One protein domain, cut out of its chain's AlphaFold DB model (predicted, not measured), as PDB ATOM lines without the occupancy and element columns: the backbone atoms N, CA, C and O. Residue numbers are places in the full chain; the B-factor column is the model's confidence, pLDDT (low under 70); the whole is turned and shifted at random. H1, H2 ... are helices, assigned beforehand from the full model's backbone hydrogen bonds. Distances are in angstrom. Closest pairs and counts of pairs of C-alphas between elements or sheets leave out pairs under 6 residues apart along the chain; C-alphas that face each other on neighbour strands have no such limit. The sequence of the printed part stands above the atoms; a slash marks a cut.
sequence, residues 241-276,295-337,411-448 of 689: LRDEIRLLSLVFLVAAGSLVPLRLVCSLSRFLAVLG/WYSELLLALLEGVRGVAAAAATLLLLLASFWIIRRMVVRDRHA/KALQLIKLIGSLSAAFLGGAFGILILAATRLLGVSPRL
ATOM      1  N   LEU A 241     -25.835 -21.597  75.093       45.59
ATOM      2  CA  LEU A 241     -26.818 -22.154  76.014       45.59
ATOM      3  C   LEU A 241     -26.839 -21.422  77.363       45.59
ATOM      4  O   LEU A 241     -25.858 -20.831  77.813       45.59
ATOM      5  N   ARG A 242     -28.022 -21.474  77.984       61.31
ATOM      6  CA  ARG A 242     -28.413 -20.751  79.204       61.31
ATOM      7  C   ARG A 242     -27.502 -21.001  80.411       61.31
ATOM      8  O   ARG A 242     -26.821 -22.022  80.514       61.31
ATOM      9  N   ASP A 243     -27.616 -20.084  81.373       52.53
ATOM     10  CA  ASP A 243     -26.846 -19.966  82.622       52.53
ATOM     11  C   ASP A 243     -26.630 -21.270  83.411       52.53
ATOM     12  O   ASP A 243     -25.627 -21.411  84.107       52.53
ATOM     13  N   GLU A 244     -27.531 -22.244  83.289       49.62
ATOM     14  CA  GLU A 244     -27.449 -23.538  83.978       49.62
ATOM     15  C   GLU A 244     -26.234 -24.379  83.521       49.62
ATOM     16  O   GLU A 244     -25.629 -25.070  84.340       49.62
ATOM     17  N   ILE A 245     -25.789 -24.257  82.260       58.84
ATOM     18  CA  ILE A 245     -24.559 -24.927  81.786       58.84
ATOM     19  C   ILE A 245     -23.301 -24.165  82.220       58.84
ATOM     20  O   ILE A 245     -22.289 -24.789  82.539       58.84
ATOM     21  N   ARG A 246     -23.363 -22.830  82.327       59.88
ATOM     22  CA  ARG A 246     -22.269 -22.032  82.909       59.88
ATOM     23  C   ARG A 246     -22.054 -22.379  84.382       59.88
ATOM     24  O   ARG A 246     -20.909 -22.494  84.804       59.88
ATOM     25  N   LEU A 247     -23.132 -22.624  85.133       57.78
ATOM     26  CA  LEU A 247     -23.061 -23.108  86.513       57.78
ATOM     27  C   LEU A 247     -22.406 -24.497  86.594       57.78
ATOM     28  O   LEU A 247     -21.491 -24.684  87.386       57.78
ATOM     29  N   LEU A 248     -22.817 -25.448  85.745       59.66
ATOM     30  CA  LEU A 248     -22.184 -26.772  85.665       59.66
ATOM     31  C   LEU A 248     -20.697 -26.683  85.301       59.66
ATOM     32  O   LEU A 248     -19.883 -27.337  85.945       59.66
ATOM     33  N   SER A 249     -20.332 -25.841  84.332       63.62
ATOM     34  CA  SER A 249     -18.936 -25.605  83.943       63.62
ATOM     35  C   SER A 249     -18.123 -24.983  85.087       63.62
ATOM     36  O   SER A 249     -17.024 -25.450  85.370       63.62
ATOM     37  N   LEU A 250     -18.684 -24.020  85.831       61.16
ATOM     38  CA  LEU A 250     -18.053 -23.435  87.019       61.16
ATOM     39  C   LEU A 250     -17.868 -24.473  88.141       61.16
ATOM     40  O   LEU A 250     -16.791 -24.562  88.720       61.16
ATOM     41  N   VAL A 251     -18.888 -25.288  88.425       66.25
ATOM     42  CA  VAL A 251     -18.813 -26.364  89.428       66.25
ATOM     43  C   VAL A 251     -17.763 -27.404  89.029       66.25
ATOM     44  O   VAL A 251     -16.958 -27.794  89.871       66.25
ATOM     45  N   PHE A 252     -17.697 -27.795  87.753       60.88
ATOM     46  CA  PHE A 252     -16.635 -28.670  87.244       60.88
ATOM     47  C   PHE A 252     -15.250 -28.017  87.311       60.88
ATOM     48  O   PHE A 252     -14.289 -28.698  87.656       60.88
ATOM     49  N   LEU A 253     -15.132 -26.715  87.032       64.25
ATOM     50  CA  LEU A 253     -13.865 -25.987  87.093       64.25
ATOM     51  C   LEU A 253     -13.354 -25.857  88.534       64.25
ATOM     52  O   LEU A 253     -12.165 -26.049  88.767       64.25
ATOM     53  N   VAL A 254     -14.231 -25.603  89.511       62.47
ATOM     54  CA  VAL A 254     -13.847 -25.547  90.932       62.47
ATOM     55  C   VAL A 254     -13.605 -26.951  91.502       62.47
ATOM     56  O   VAL A 254     -12.666 -27.127  92.272       62.47
ATOM     57  N   ALA A 255     -14.359 -27.974  91.084       59.81
ATOM     58  CA  ALA A 255     -14.073 -29.365  91.447       59.81
ATOM     59  C   ALA A 255     -12.729 -29.847  90.864       59.81
ATOM     60  O   ALA A 255     -11.933 -30.474  91.559       59.81
ATOM     61  N   ALA A 256     -12.418 -29.505  89.611       60.91
ATOM     62  CA  ALA A 256     -11.094 -29.731  89.033       60.91
ATOM     63  C   ALA A 256     -10.015 -28.918  89.774       60.91
ATOM     64  O   ALA A 256      -8.947 -29.444  90.084       60.91
ATOM     65  N   GLY A 257     -10.323 -27.667  90.123       61.66
ATOM     66  CA  GLY A 257      -9.468 -26.778  90.905       61.66
ATOM     67  C   GLY A 257      -9.168 -27.281  92.318       61.66
ATOM     68  O   GLY A 257      -8.077 -27.025  92.806       61.66
ATOM     69  N   SER A 258     -10.063 -28.045  92.956       56.69
ATOM     70  CA  SER A 258      -9.815 -28.690  94.257       56.69
ATOM     71  C   SER A 258      -9.092 -30.041  94.134       56.69
ATOM     72  O   SER A 258      -8.325 -30.422  95.021       56.69
ATOM     73  N   LEU A 259      -9.250 -30.736  93.002       59.47
ATOM     74  CA  LEU A 259      -8.498 -31.952  92.675       59.47
ATOM     75  C   LEU A 259      -7.012 -31.684  92.377       59.47
ATOM     76  O   LEU A 259      -6.189 -32.576  92.587       59.47
ATOM     77  N   VAL A 260      -6.645 -30.480  91.922       63.00
ATOM     78  CA  VAL A 260      -5.242 -30.102  91.666       63.00
ATOM     79  C   VAL A 260      -4.406 -30.046  92.960       63.00
ATOM     80  O   VAL A 260      -3.408 -30.764  93.008       63.00
ATOM     81  N   PRO A 261      -4.794 -29.325  94.037       58.88
ATOM     82  CA  PRO A 261      -4.132 -29.396  95.343       58.88
ATOM     83  C   PRO A 261      -4.053 -30.816  95.901       58.88
ATOM     84  O   PRO A 261      -2.997 -31.224  96.370       58.88
ATOM     85  N   LEU A 262      -5.128 -31.607  95.796       58.06
ATOM     86  CA  LEU A 262      -5.131 -33.008  96.233       58.06
ATOM     87  C   LEU A 262      -4.099 -33.855  95.473       58.06
ATOM     88  O   LEU A 262      -3.357 -34.619  96.089       58.06
ATOM     89  N   ARG A 263      -3.993 -33.698  94.147       69.00
ATOM     90  CA  ARG A 263      -2.947 -34.363  93.354       69.00
ATOM     91  C   ARG A 263      -1.551 -33.835  93.665       69.00
ATOM     92  O   ARG A 263      -0.629 -34.641  93.714       69.00
ATOM     93  N   LEU A 264      -1.391 -32.534  93.911       63.03
ATOM     94  CA  LEU A 264      -0.115 -31.938  94.304       63.03
ATOM     95  C   LEU A 264       0.358 -32.508  95.647       63.03
ATOM     96  O   LEU A 264       1.493 -32.953  95.744       63.03
ATOM     97  N   VAL A 265      -0.525 -32.589  96.646       67.31
ATOM     98  CA  VAL A 265      -0.248 -33.173  97.970       67.31
ATOM     99  C   VAL A 265       0.066 -34.666  97.865       67.31
ATOM    100  O   VAL A 265       1.038 -35.118  98.461       67.31
ATOM    101  N   CYS A 266      -0.679 -35.430  97.060       66.31
ATOM    102  CA  CYS A 266      -0.383 -36.846  96.799       66.31
ATOM    103  C   CYS A 266       0.913 -37.066  95.997       66.31
ATOM    104  O   CYS A 266       1.549 -38.109  96.135       66.31
ATOM    105  N   SER A 267       1.314 -36.116  95.149       67.69
ATOM    106  CA  SER A 267       2.590 -36.168  94.429       67.69
ATOM    107  C   SER A 267       3.753 -35.757  95.330       67.69
ATOM    108  O   SER A 267       4.807 -36.380  95.273       67.69
ATOM    109  N   LEU A 268       3.555 -34.755  96.190       67.81
ATOM    110  CA  LEU A 268       4.535 -34.289  97.166       67.81
ATOM    111  C   LEU A 268       4.772 -35.345  98.251       67.81
ATOM    112  O   LEU A 268       5.917 -35.606  98.590       67.81
ATOM    113  N   SER A 269       3.725 -36.012  98.747       65.56
ATOM    114  CA  SER A 269       3.873 -37.094  99.729       65.56
ATOM    115  C   SER A 269       4.594 -38.311  99.148       65.56
ATOM    116  O   SER A 269       5.417 -38.904  99.836       65.56
ATOM    117  N   ARG A 270       4.365 -38.645  97.868       69.12
ATOM    118  CA  ARG A 270       5.151 -39.663  97.145       69.12
ATOM    119  C   ARG A 270       6.598 -39.229  96.929       69.12
ATOM    120  O   ARG A 270       7.497 -40.017  97.175       69.12
ATOM    121  N   PHE A 271       6.831 -37.985  96.517       67.62
ATOM    122  CA  PHE A 271       8.177 -37.446  96.318       67.62
ATOM    123  C   PHE A 271       8.982 -37.412  97.626       67.62
ATOM    124  O   PHE A 271      10.132 -37.832  97.650       67.62
ATOM    125  N   LEU A 272       8.361 -37.007  98.736       63.62
ATOM    126  CA  LEU A 272       8.964 -37.049 100.071       63.62
ATOM    127  C   LEU A 272       9.152 -38.483 100.591       63.62
ATOM    128  O   LEU A 272      10.120 -38.738 101.297       63.62
ATOM    129  N   ALA A 273       8.280 -39.430 100.225       62.94
ATOM    130  CA  ALA A 273       8.484 -40.846 100.531       62.94
ATOM    131  C   ALA A 273       9.685 -41.439  99.770       62.94
ATOM    132  O   ALA A 273      10.439 -42.198 100.364       62.94
ATOM    133  N   VAL A 274       9.896 -41.044  98.508       70.06
ATOM    134  CA  VAL A 274      11.082 -41.419  97.713       70.06
ATOM    135  C   VAL A 274      12.348 -40.750  98.261       70.06
ATOM    136  O   VAL A 274      13.353 -41.418  98.454       70.06
ATOM    137  N   LEU A 275      12.311 -39.460  98.614       63.09
ATOM    138  CA  LEU A 275      13.456 -38.790  99.255       63.09
ATOM    139  C   LEU A 275      13.777 -39.338 100.658       63.09
ATOM    140  O   LEU A 275      14.925 -39.288 101.087       63.09
ATOM    141  N   GLY A 276      12.775 -39.851 101.377       62.78
ATOM    142  CA  GLY A 276      12.945 -40.536 102.661       62.78
ATOM    143  C   GLY A 276      13.268 -42.030 102.544       62.78
ATOM    144  O   GLY A 276      13.436 -42.686 103.572       62.78
ATOM    145  N   TRP A 295       9.801 -34.114 114.032       79.75
ATOM    146  CA  TRP A 295       9.326 -32.954 113.271       79.75
ATOM    147  C   TRP A 295       8.712 -33.314 111.909       79.75
ATOM    148  O   TRP A 295       7.899 -32.552 111.391       79.75
ATOM    149  N   TYR A 296       9.046 -34.471 111.321       75.25
ATOM    150  CA  TYR A 296       8.485 -34.882 110.029       75.25
ATOM    151  C   TYR A 296       6.993 -35.239 110.145       75.25
ATOM    152  O   TYR A 296       6.188 -34.835 109.306       75.25
ATOM    153  N   SER A 297       6.606 -35.945 111.212       76.50
ATOM    154  CA  SER A 297       5.200 -36.248 111.516       76.50
ATOM    155  C   SER A 297       4.382 -34.989 111.802       76.50
ATOM    156  O   SER A 297       3.267 -34.866 111.298       76.50
ATOM    157  N   GLU A 298       4.939 -34.039 112.558       77.19
ATOM    158  CA  GLU A 298       4.269 -32.770 112.868       77.19
ATOM    159  C   GLU A 298       4.085 -31.902 111.617       77.19
ATOM    160  O   GLU A 298       2.998 -31.370 111.394       77.19
ATOM    161  N   LEU A 299       5.099 -31.820 110.746       78.88
ATOM    162  CA  LEU A 299       5.006 -31.098 109.476       78.88
ATOM    163  C   LEU A 299       3.961 -31.719 108.535       78.88
ATOM    164  O   LEU A 299       3.188 -30.994 107.907       78.88
ATOM    165  N   LEU A 300       3.906 -33.053 108.448       78.44
ATOM    166  CA  LEU A 300       2.920 -33.754 107.622       78.44
ATOM    167  C   LEU A 300       1.487 -33.548 108.148       78.44
ATOM    168  O   LEU A 300       0.569 -33.338 107.356       78.44
ATOM    169  N   LEU A 301       1.298 -33.569 109.473       77.94
ATOM    170  CA  LEU A 301       0.017 -33.260 110.114       77.94
ATOM    171  C   LEU A 301      -0.399 -31.806 109.857       77.94
ATOM    172  O   LEU A 301      -1.508 -31.582 109.381       77.94
ATOM    173  N   ALA A 302       0.500 -30.838 110.055       74.38
ATOM    174  CA  ALA A 302       0.234 -29.425 109.786       74.38
ATOM    175  C   ALA A 302      -0.127 -29.162 108.311       74.38
ATOM    176  O   ALA A 302      -1.027 -28.373 108.018       74.38
ATOM    177  N   LEU A 303       0.520 -29.856 107.364       78.81
ATOM    178  CA  LEU A 303       0.161 -29.800 105.944       78.81
ATOM    179  C   LEU A 303      -1.224 -30.406 105.670       78.81
ATOM    180  O   LEU A 303      -2.010 -29.816 104.930       78.81
ATOM    181  N   LEU A 304      -1.560 -31.550 106.274       78.94
ATOM    182  CA  LEU A 304      -2.881 -32.177 106.132       78.94
ATOM    183  C   LEU A 304      -4.002 -31.325 106.748       78.94
ATOM    184  O   LEU A 304      -5.087 -31.228 106.168       78.94
ATOM    185  N   GLU A 305      -3.750 -30.678 107.885       81.19
ATOM    186  CA  GLU A 305      -4.666 -29.719 108.508       81.19
ATOM    187  C   GLU A 305      -4.826 -28.455 107.659       81.19
ATOM    188  O   GLU A 305      -5.955 -28.026 107.420       81.19
ATOM    189  N   GLY A 306      -3.735 -27.919 107.103       83.12
ATOM    190  CA  GLY A 306      -3.775 -26.808 106.151       83.12
ATOM    191  C   GLY A 306      -4.610 -27.130 104.906       83.12
ATOM    192  O   GLY A 306      -5.491 -26.359 104.531       83.12
ATOM    193  N   VAL A 307      -4.412 -28.307 104.305       82.88
ATOM    194  CA  VAL A 307      -5.192 -28.774 103.142       82.88
ATOM    195  C   VAL A 307      -6.671 -28.965 103.497       82.88
ATOM    196  O   VAL A 307      -7.538 -28.580 102.711       82.88
ATOM    197  N   ARG A 308      -6.985 -29.494 104.688       78.62
ATOM    198  CA  ARG A 308      -8.366 -29.575 105.199       78.62
ATOM    199  C   ARG A 308      -8.988 -28.192 105.396       78.62
ATOM    200  O   ARG A 308     -10.132 -27.996 104.995       78.62
ATOM    201  N   GLY A 309      -8.240 -27.235 105.947       82.81
ATOM    202  CA  GLY A 309      -8.671 -25.845 106.106       82.81
ATOM    203  C   GLY A 309      -8.979 -25.174 104.767       82.81
ATOM    204  O   GLY A 309     -10.058 -24.610 104.598       82.81
ATOM    205  N   VAL A 310      -8.092 -25.315 103.778       80.31
ATOM    206  CA  VAL A 310      -8.300 -24.796 102.414       80.31
ATOM    207  C   VAL A 310      -9.499 -25.465 101.732       80.31
ATOM    208  O   VAL A 310     -10.307 -24.779 101.109       80.31
ATOM    209  N   ALA A 311      -9.677 -26.781 101.885       78.44
ATOM    210  CA  ALA A 311     -10.840 -27.488 101.346       78.44
ATOM    211  C   ALA A 311     -12.161 -27.027 101.995       78.44
ATOM    212  O   ALA A 311     -13.151 -26.823 101.292       78.44
ATOM    213  N   ALA A 312     -12.175 -26.801 103.313       79.12
ATOM    214  CA  ALA A 312     -13.332 -26.263 104.029       79.12
ATOM    215  C   ALA A 312     -13.638 -24.804 103.635       79.12
ATOM    216  O   ALA A 312     -14.802 -24.447 103.446       79.12
ATOM    217  N   ALA A 313     -12.610 -23.973 103.436       80.81
ATOM    218  CA  ALA A 313     -12.751 -22.607 102.928       80.81
ATOM    219  C   ALA A 313     -13.315 -22.583 101.493       80.81
ATOM    220  O   ALA A 313     -14.237 -21.827 101.195       80.81
ATOM    221  N   ALA A 314     -12.839 -23.466 100.611       82.50
ATOM    222  CA  ALA A 314     -13.373 -23.599  99.255       82.50
ATOM    223  C   ALA A 314     -14.832 -24.096  99.247       82.50
ATOM    224  O   ALA A 314     -15.662 -23.573  98.501       82.50
ATOM    225  N   ALA A 315     -15.174 -25.067 100.102       83.00
ATOM    226  CA  ALA A 315     -16.540 -25.573 100.236       83.00
ATOM    227  C   ALA A 315     -17.507 -24.511 100.791       83.00
ATOM    228  O   ALA A 315     -18.613 -24.356 100.274       83.00
ATOM    229  N   THR A 316     -17.092 -23.739 101.799       83.06
ATOM    230  CA  THR A 316     -17.901 -22.634 102.345       83.06
ATOM    231  C   THR A 316     -18.069 -21.495 101.341       83.06
ATOM    232  O   THR A 316     -19.186 -21.003 101.185       83.06
ATOM    233  N   LEU A 317     -17.031 -21.139 100.574       85.69
ATOM    234  CA  LEU A 317     -17.141 -20.174  99.474       85.69
ATOM    235  C   LEU A 317     -18.119 -20.650  98.383       85.69
ATOM    236  O   LEU A 317     -18.952 -19.868  97.924       85.69
ATOM    237  N   LEU A 318     -18.075 -21.931  98.001       87.12
ATOM    238  CA  LEU A 318     -19.031 -22.518  97.055       87.12
ATOM    239  C   LEU A 318     -20.471 -22.483  97.578       87.12
ATOM    240  O   LEU A 318     -21.380 -22.140  96.823       87.12
ATOM    241  N   LEU A 319     -20.691 -22.801  98.857       87.19
ATOM    242  CA  LEU A 319     -22.012 -22.717  99.487       87.19
ATOM    243  C   LEU A 319     -22.519 -21.269  99.553       87.19
ATOM    244  O   LEU A 319     -23.692 -21.023  99.271       87.19
ATOM    245  N   LEU A 320     -21.643 -20.302  99.843       86.19
ATOM    246  CA  LEU A 320     -21.978 -18.878  99.802       86.19
ATOM    247  C   LEU A 320     -22.361 -18.437  98.382       86.19
ATOM    248  O   LEU A 320     -23.433 -17.858  98.209       86.19
ATOM    249  N   LEU A 321     -21.572 -18.788  97.361       86.62
ATOM    250  CA  LEU A 321     -21.876 -18.483  95.957       86.62
ATOM    251  C   LEU A 321     -23.191 -19.133  95.494       86.62
ATOM    252  O   LEU A 321     -24.005 -18.474  94.844       86.62
ATOM    253  N   ALA A 322     -23.441 -20.390  95.868       87.38
ATOM    254  CA  ALA A 322     -24.697 -21.080  95.584       87.38
ATOM    255  C   ALA A 322     -25.895 -20.399  96.273       87.38
ATOM    256  O   ALA A 322     -26.919 -20.166  95.630       87.38
ATOM    257  N   SER A 323     -25.763 -20.016  97.547       87.06
ATOM    258  CA  SER A 323     -26.819 -19.322  98.296       87.06
ATOM    259  C   SER A 323     -27.126 -17.943  97.703       87.06
ATOM    260  O   SER A 323     -28.289 -17.619  97.464       87.06
ATOM    261  N   PHE A 324     -26.093 -17.173  97.343       86.88
ATOM    262  CA  PHE A 324     -26.229 -15.885  96.668       86.88
ATOM    263  C   PHE A 324     -26.915 -16.034  95.304       86.88
ATOM    264  O   PHE A 324     -27.796 -15.244  94.959       86.88
ATOM    265  N   TRP A 325     -26.571 -17.077  94.542       89.19
ATOM    266  CA  TRP A 325     -27.208 -17.365  93.256       89.19
ATOM    267  C   TRP A 325     -28.689 -17.743  93.408       89.19
ATOM    268  O   TRP A 325     -29.524 -17.243  92.652       89.19
ATOM    269  N   ILE A 326     -29.040 -18.549  94.417       89.12
ATOM    270  CA  ILE A 326     -30.436 -18.882  94.748       89.12
ATOM    271  C   ILE A 326     -31.215 -17.616  95.127       89.12
ATOM    272  O   ILE A 326     -32.277 -17.370  94.554       89.12
ATOM    273  N   ILE A 327     -30.669 -16.774  96.013       88.19
ATOM    274  CA  ILE A 327     -31.285 -15.499  96.418       88.19
ATOM    275  C   ILE A 327     -31.503 -14.598  95.195       88.19
ATOM    276  O   ILE A 327     -32.608 -14.097  94.984       88.19
ATOM    277  N   ARG A 328     -30.492 -14.449  94.327       87.94
ATOM    278  CA  ARG A 328     -30.611 -13.677  93.079       87.94
ATOM    279  C   ARG A 328     -31.703 -14.241  92.162       87.94
ATOM    280  O   ARG A 328     -32.475 -13.463  91.604       87.94
ATOM    281  N   ARG A 329     -31.811 -15.570  92.028       86.44
ATOM    282  CA  ARG A 329     -32.857 -16.229  91.225       86.44
ATOM    283  C   ARG A 329     -34.257 -15.990  91.802       86.44
ATOM    284  O   ARG A 329     -35.178 -15.760  91.024       86.44
ATOM    285  N   MET A 330     -34.415 -15.993  93.128       84.50
ATOM    286  CA  MET A 330     -35.682 -15.657  93.795       84.50
ATOM    287  C   MET A 330     -36.070 -14.192  93.553       84.50
ATOM    288  O   MET A 330     -37.144 -13.934  93.019       84.50
ATOM    289  N   VAL A 331     -35.164 -13.242  93.812       87.31
ATOM    290  CA  VAL A 331     -35.418 -11.799  93.622       87.31
ATOM    291  C   VAL A 331     -35.780 -11.453  92.171       87.31
ATOM    292  O   VAL A 331     -36.680 -10.649  91.931       87.31
ATOM    293  N   VAL A 332     -35.118 -12.065  91.182       87.19
ATOM    294  CA  VAL A 332     -35.457 -11.866  89.759       87.19
ATOM    295  C   VAL A 332     -36.814 -12.491  89.410       87.19
ATOM    296  O   VAL A 332     -37.593 -11.890  88.668       87.19
ATOM    297  N   ARG A 333     -37.139 -13.666  89.965       82.81
ATOM    298  CA  ARG A 333     -38.432 -14.331  89.738       82.81
ATOM    299  C   ARG A 333     -39.600 -13.524  90.310       82.81
ATOM    300  O   ARG A 333     -40.619 -13.404  89.632       82.81
ATOM    301  N   ASP A 334     -39.435 -12.932  91.489       79.69
ATOM    302  CA  ASP A 334     -40.469 -12.110  92.128       79.69
ATOM    303  C   ASP A 334     -40.728 -10.805  91.362       79.69
ATOM    304  O   ASP A 334     -41.885 -10.417  91.195       79.69
ATOM    305  N   ARG A 335     -39.687 -10.171  90.796       76.88
ATOM    306  CA  ARG A 335     -39.857  -8.994  89.920       76.88
ATOM    307  C   ARG A 335     -40.747  -9.308  88.713       76.88
ATOM    308  O   ARG A 335     -41.742  -8.619  88.502       76.88
ATOM    309  N   HIS A 336     -40.467 -10.390  87.986       78.50
ATOM    310  CA  HIS A 336     -41.287 -10.792  86.835       78.50
ATOM    311  C   HIS A 336     -42.692 -11.296  87.214       78.50
ATOM    312  O   HIS A 336     -43.613 -11.216  86.399       78.50
ATOM    313  N   ALA A 337     -42.884 -11.813  88.432       74.75
ATOM    314  CA  ALA A 337     -44.208 -12.173  88.942       74.75
ATOM    315  C   ALA A 337     -45.047 -10.937  89.317       74.75
ATOM    316  O   ALA A 337     -46.258 -10.937  89.100       74.75
ATOM    317  N   LYS A 411     -36.537  -7.690 107.581       75.62
ATOM    318  CA  LYS A 411     -35.972  -8.933 108.137       75.62
ATOM    319  C   LYS A 411     -35.009  -9.626 107.170       75.62
ATOM    320  O   LYS A 411     -33.956 -10.094 107.596       75.62
ATOM    321  N   ALA A 412     -35.329  -9.663 105.875       68.56
ATOM    322  CA  ALA A 412     -34.433 -10.216 104.859       68.56
ATOM    323  C   ALA A 412     -33.121  -9.415 104.753       68.56
ATOM    324  O   ALA A 412     -32.044 -10.004 104.679       68.56
ATOM    325  N   LEU A 413     -33.188  -8.080 104.817       68.06
ATOM    326  CA  LEU A 413     -32.006  -7.216 104.787       68.06
ATOM    327  C   LEU A 413     -31.134  -7.382 106.042       68.06
ATOM    328  O   LEU A 413     -29.910  -7.425 105.931       68.06
ATOM    329  N   GLN A 414     -31.743  -7.521 107.225       75.06
ATOM    330  CA  GLN A 414     -31.018  -7.835 108.463       75.06
ATOM    331  C   GLN A 414     -30.319  -9.200 108.385       75.06
ATOM    332  O   GLN A 414     -29.151  -9.301 108.757       75.06
ATOM    333  N   LEU A 415     -30.984 -10.223 107.838       72.62
ATOM    334  CA  LEU A 415     -30.390 -11.546 107.639       72.62
ATOM    335  C   LEU A 415     -29.206 -11.506 106.658       72.62
ATOM    336  O   LEU A 415     -28.167 -12.097 106.936       72.62
ATOM    337  N   ILE A 416     -29.320 -10.763 105.551       69.62
ATOM    338  CA  ILE A 416     -28.218 -10.575 104.590       69.62
ATOM    339  C   ILE A 416     -27.029  -9.858 105.248       69.62
ATOM    340  O   ILE A 416     -25.892 -10.287 105.063       69.62
ATOM    341  N   LYS A 417     -27.272  -8.819 106.059       69.88
ATOM    342  CA  LYS A 417     -26.209  -8.134 106.820       69.88
ATOM    343  C   LYS A 417     -25.525  -9.063 107.829       69.88
ATOM    344  O   LYS A 417     -24.304  -9.031 107.925       69.88
ATOM    345  N   LEU A 418     -26.286  -9.910 108.529       73.75
ATOM    346  CA  LEU A 418     -25.748 -10.905 109.463       73.75
ATOM    347  C   LEU A 418     -24.880 -11.954 108.746       73.75
ATOM    348  O   LEU A 418     -23.783 -12.266 109.194       73.75
ATOM    349  N   ILE A 419     -25.350 -12.482 107.612       71.25
ATOM    350  CA  ILE A 419     -24.592 -13.446 106.799       71.25
ATOM    351  C   ILE A 419     -23.313 -12.798 106.247       71.25
ATOM    352  O   ILE A 419     -22.261 -13.433 106.254       71.25
ATOM    353  N   GLY A 420     -23.385 -11.534 105.815       70.50
ATOM    354  CA  GLY A 420     -22.227 -10.761 105.366       70.50
ATOM    355  C   GLY A 420     -21.185 -10.537 106.466       70.50
ATOM    356  O   GLY A 420     -20.003 -10.770 106.238       70.50
ATOM    357  N   SER A 421     -21.598 -10.146 107.677       66.44
ATOM    358  CA  SER A 421     -20.654  -9.939 108.784       66.44
ATOM    359  C   SER A 421     -20.023 -11.248 109.273       66.44
ATOM    360  O   SER A 421     -18.822 -11.285 109.536       66.44
ATOM    361  N   LEU A 422     -20.795 -12.339 109.329       67.62
ATOM    362  CA  LEU A 422     -20.283 -13.670 109.668       67.62
ATOM    363  C   LEU A 422     -19.303 -14.198 108.613       67.62
ATOM    364  O   LEU A 422     -18.266 -14.756 108.976       67.62
ATOM    365  N   SER A 423     -19.586 -14.006 107.319       67.75
ATOM    366  CA  SER A 423     -18.669 -14.426 106.255       67.75
ATOM    367  C   SER A 423     -17.387 -13.593 106.245       67.75
ATOM    368  O   SER A 423     -16.310 -14.172 106.123       67.75
ATOM    369  N   ALA A 424     -17.467 -12.278 106.477       66.62
ATOM    370  CA  ALA A 424     -16.301 -11.405 106.612       66.62
ATOM    371  C   ALA A 424     -15.424 -11.784 107.819       66.62
ATOM    372  O   ALA A 424     -14.206 -11.897 107.679       66.62
ATOM    373  N   ALA A 425     -16.023 -12.058 108.984       66.31
ATOM    374  CA  ALA A 425     -15.291 -12.510 110.169       66.31
ATOM    375  C   ALA A 425     -14.609 -13.873 109.947       66.31
ATOM    376  O   ALA A 425     -13.455 -14.063 110.332       66.31
ATOM    377  N   PHE A 426     -15.290 -14.814 109.284       69.44
ATOM    378  CA  PHE A 426     -14.739 -16.138 108.988       69.44
ATOM    379  C   PHE A 426     -13.620 -16.086 107.934       69.44
ATOM    380  O   PHE A 426     -12.574 -16.707 108.120       69.44
ATOM    381  N   LEU A 427     -13.799 -15.301 106.863       75.44
ATOM    382  CA  LEU A 427     -12.773 -15.058 105.843       75.44
ATOM    383  C   LEU A 427     -11.551 -14.348 106.437       75.44
ATOM    384  O   LEU A 427     -10.431 -14.792 106.204       75.44
ATOM    385  N   GLY A 428     -11.754 -13.309 107.253       75.75
ATOM    386  CA  GLY A 428     -10.676 -12.607 107.953       75.75
ATOM    387  C   GLY A 428      -9.903 -13.518 108.911       75.75
ATOM    388  O   GLY A 428      -8.672 -13.510 108.906       75.75
ATOM    389  N   GLY A 429     -10.601 -14.368 109.670       70.38
ATOM    390  CA  GLY A 429      -9.977 -15.370 110.539       70.38
ATOM    391  C   GLY A 429      -9.160 -16.409 109.762       70.38
ATOM    392  O   GLY A 429      -7.996 -16.647 110.084       70.38
ATOM    393  N   ALA A 430      -9.731 -16.986 108.701       69.38
ATOM    394  CA  ALA A 430      -9.043 -17.959 107.851       69.38
ATOM    395  C   ALA A 430      -7.821 -17.350 107.138       69.38
ATOM    396  O   ALA A 430      -6.763 -17.980 107.077       69.38
ATOM    397  N   PHE A 431      -7.933 -16.113 106.648       68.44
ATOM    398  CA  PHE A 431      -6.842 -15.388 105.998       68.44
ATOM    399  C   PHE A 431      -5.737 -14.993 106.993       68.44
ATOM    400  O   PHE A 431      -4.555 -15.148 106.690       68.44
ATOM    401  N   GLY A 432      -6.095 -14.587 108.216       68.31
ATOM    402  CA  GLY A 432      -5.137 -14.346 109.298       68.31
ATOM    403  C   GLY A 432      -4.349 -15.604 109.681       68.31
ATOM    404  O   GLY A 432      -3.126 -15.549 109.816       68.31
ATOM    405  N   ILE A 433      -5.016 -16.760 109.774       67.94
ATOM    406  CA  ILE A 433      -4.356 -18.059 109.991       67.94
ATOM    407  C   ILE A 433      -3.435 -18.408 108.811       67.94
ATOM    408  O   ILE A 433      -2.309 -18.856 109.034       67.94
ATOM    409  N   LEU A 434      -3.860 -18.154 107.568       68.38
ATOM    410  CA  LEU A 434      -3.044 -18.383 106.371       68.38
ATOM    411  C   LEU A 434      -1.769 -17.521 106.370       68.38
ATOM    412  O   LEU A 434      -0.689 -18.042 106.102       68.38
ATOM    413  N   ILE A 435      -1.864 -16.233 106.728       66.69
ATOM    414  CA  ILE A 435      -0.704 -15.335 106.863       66.69
ATOM    415  C   ILE A 435       0.229 -15.807 107.985       66.69
ATOM    416  O   ILE A 435       1.447 -15.835 107.798       66.69
ATOM    417  N   LEU A 436      -0.305 -16.217 109.138       62.34
ATOM    418  CA  LEU A 436       0.502 -16.735 110.252       62.34
ATOM    419  C   LEU A 436       1.207 -18.055 109.899       62.34
ATOM    420  O   LEU A 436       2.349 -18.273 110.305       62.34
ATOM    421  N   ALA A 437       0.573 -18.919 109.103       64.69
ATOM    422  CA  ALA A 437       1.202 -20.123 108.569       64.69
ATOM    423  C   ALA A 437       2.285 -19.786 107.527       64.69
ATOM    424  O   ALA A 437       3.397 -20.307 107.608       64.69
ATOM    425  N   ALA A 438       2.003 -18.873 106.591       63.81
ATOM    426  CA  ALA A 438       2.942 -18.454 105.551       63.81
ATOM    427  C   ALA A 438       4.185 -17.756 106.128       63.81
ATOM    428  O   ALA A 438       5.306 -18.089 105.755       63.81
ATOM    429  N   THR A 439       4.016 -16.842 107.087       62.06
ATOM    430  CA  THR A 439       5.135 -16.154 107.761       62.06
ATOM    431  C   THR A 439       6.017 -17.119 108.558       62.06
ATOM    432  O   THR A 439       7.242 -17.004 108.504       62.06
ATOM    433  N   ARG A 440       5.427 -18.132 109.216       61.72
ATOM    434  CA  ARG A 440       6.187 -19.233 109.839       61.72
ATOM    435  C   ARG A 440       6.950 -20.074 108.811       61.72
ATOM    436  O   ARG A 440       8.126 -20.349 109.033       61.72
ATOM    437  N   LEU A 441       6.322 -20.446 107.693       60.25
ATOM    438  CA  LEU A 441       6.951 -21.239 106.625       60.25
ATOM    439  C   LEU A 441       8.093 -20.496 105.915       60.25
ATOM    440  O   LEU A 441       9.099 -21.109 105.568       60.25
ATOM    441  N   LEU A 442       7.969 -19.179 105.734       61.50
ATOM    442  CA  LEU A 442       9.007 -18.335 105.130       61.50
ATOM    443  C   LEU A 442      10.181 -18.047 106.086       61.50
ATOM    444  O   LEU A 442      11.190 -17.484 105.664       61.50
ATOM    445  N   GLY A 443      10.070 -18.393 107.375       57.28
ATOM    446  CA  GLY A 443      11.096 -18.115 108.389       57.28
ATOM    447  C   GLY A 443      11.290 -16.625 108.706       57.28
ATOM    448  O   GLY A 443      12.201 -16.268 109.458       57.28
ATOM    449  N   VAL A 444      10.438 -15.747 108.166       48.34
ATOM    450  CA  VAL A 444      10.495 -14.295 108.372       48.34
ATOM    451  C   VAL A 444       9.840 -13.964 109.710       48.34
ATOM    452  O   VAL A 444       8.677 -13.575 109.793       48.34
ATOM    453  N   SER A 445      10.605 -14.134 110.788       41.81
ATOM    454  CA  SER A 445      10.223 -13.594 112.094       41.81
ATOM    455  C   SER A 445      10.309 -12.063 112.043       41.81
ATOM    456  O   SER A 445      11.387 -11.552 111.720       41.81
ATOM    457  N   PRO A 446       9.236 -11.312 112.361       46.06
ATOM    458  CA  PRO A 446       9.282  -9.854 112.362       46.06
ATOM    459  C   PRO A 446      10.300  -9.373 113.402       46.06
ATOM    460  O   PRO A 446      10.116  -9.543 114.608       46.06
ATOM    461  N   ARG A 447      11.406  -8.788 112.929       44.81
ATOM    462  CA  ARG A 447      12.446  -8.226 113.795       44.81
ATOM    463  C   ARG A 447      11.934  -6.910 114.379       44.81
ATOM    464  O   ARG A 447      11.973  -5.877 113.720       44.81
ATOM    465  N   LEU A 448      11.450  -6.956 115.616       55.16
ATOM    466  CA  LEU A 448      11.100  -5.763 116.385       55.16
ATOM    467  C   LEU A 448      12.345  -5.231 117.105       55.16
ATOM    468  O   LEU A 448      13.026  -5.969 117.818       55.16
TER     469      LEU A 448
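Overview. This is residues 241 to 276, 295 to 337 and 411 to 448 of the 689 residues of the protein "Phosphatidylinositol transfer protein beta" of Cyclospora cayetanensis (UniProt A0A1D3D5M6). Three long helices lie side by side in a flat row, with H2 in the middle, H1 along one side and H3 along the other, both running opposite to H2. The row is loosely formed, with few contacts between neighbours, and a short tail beyond H3, residues 442 to 448, sticks out at one end. The printed part has 117 residues with three named helices, H1, H2 and H3 in chain order, and no named strand; the class is all helix. It is only just loose, close to extended, with a radius of gyration of the C-alphas of 19.7 A and spans of 65 by 42 by 20 A.

Along the chain. H2, the longest helix, holds residues 295 to 337 and measures 62.4 A from C-alpha 295 at (9.326, -32.954, 113.271) to C-alpha 337 at (-44.208, -12.173, 88.942). H1 holds residues 243 to 275, 47.5 A long, beginning with C-alpha 243 at (-26.846, -19.966, 82.622). H3 holds residues 411 to 441, 44.7 A long, ending with C-alpha 441 at (6.951, -21.239, 106.625).

Arrangement. H2 and H1 only just touch, with 3 pairs of C-alphas within 8 A, through residues 307 to 314 of H2 and 258 to 261 of H1 alone. Their closest C-alphas, those of Ser 258 and Ala 311, are 7.3 A apart. They run opposite ways at a shallow tilt of 0 degrees. H2 and H3 are close but not clearly touching; their closest C-alphas, those of Ala 313 and Ala 430, are 7.7 A apart. They run opposite ways at a shallow tilt of 23 degrees. H1 and H3 are apart. In H2 and H3 every O i to N i+4 pair is within hydrogen-bond range; in H1, 28 of 29 are.

Size, cuts and confidence. The C-alphas of Gly 276 and Ala 337, the two farthest apart, are 65.3 A from each other. Residues 277 to 294 are not printed, with 13.5 A between C-alphas 276 and 295; residues 338 to 410 are not printed, with 21.1 A between C-alphas 337 and 411. The mean pLDDT of the printed part is 70.5, and 64 residues are under 70, among them residues 241 to 273 and 430 to 448.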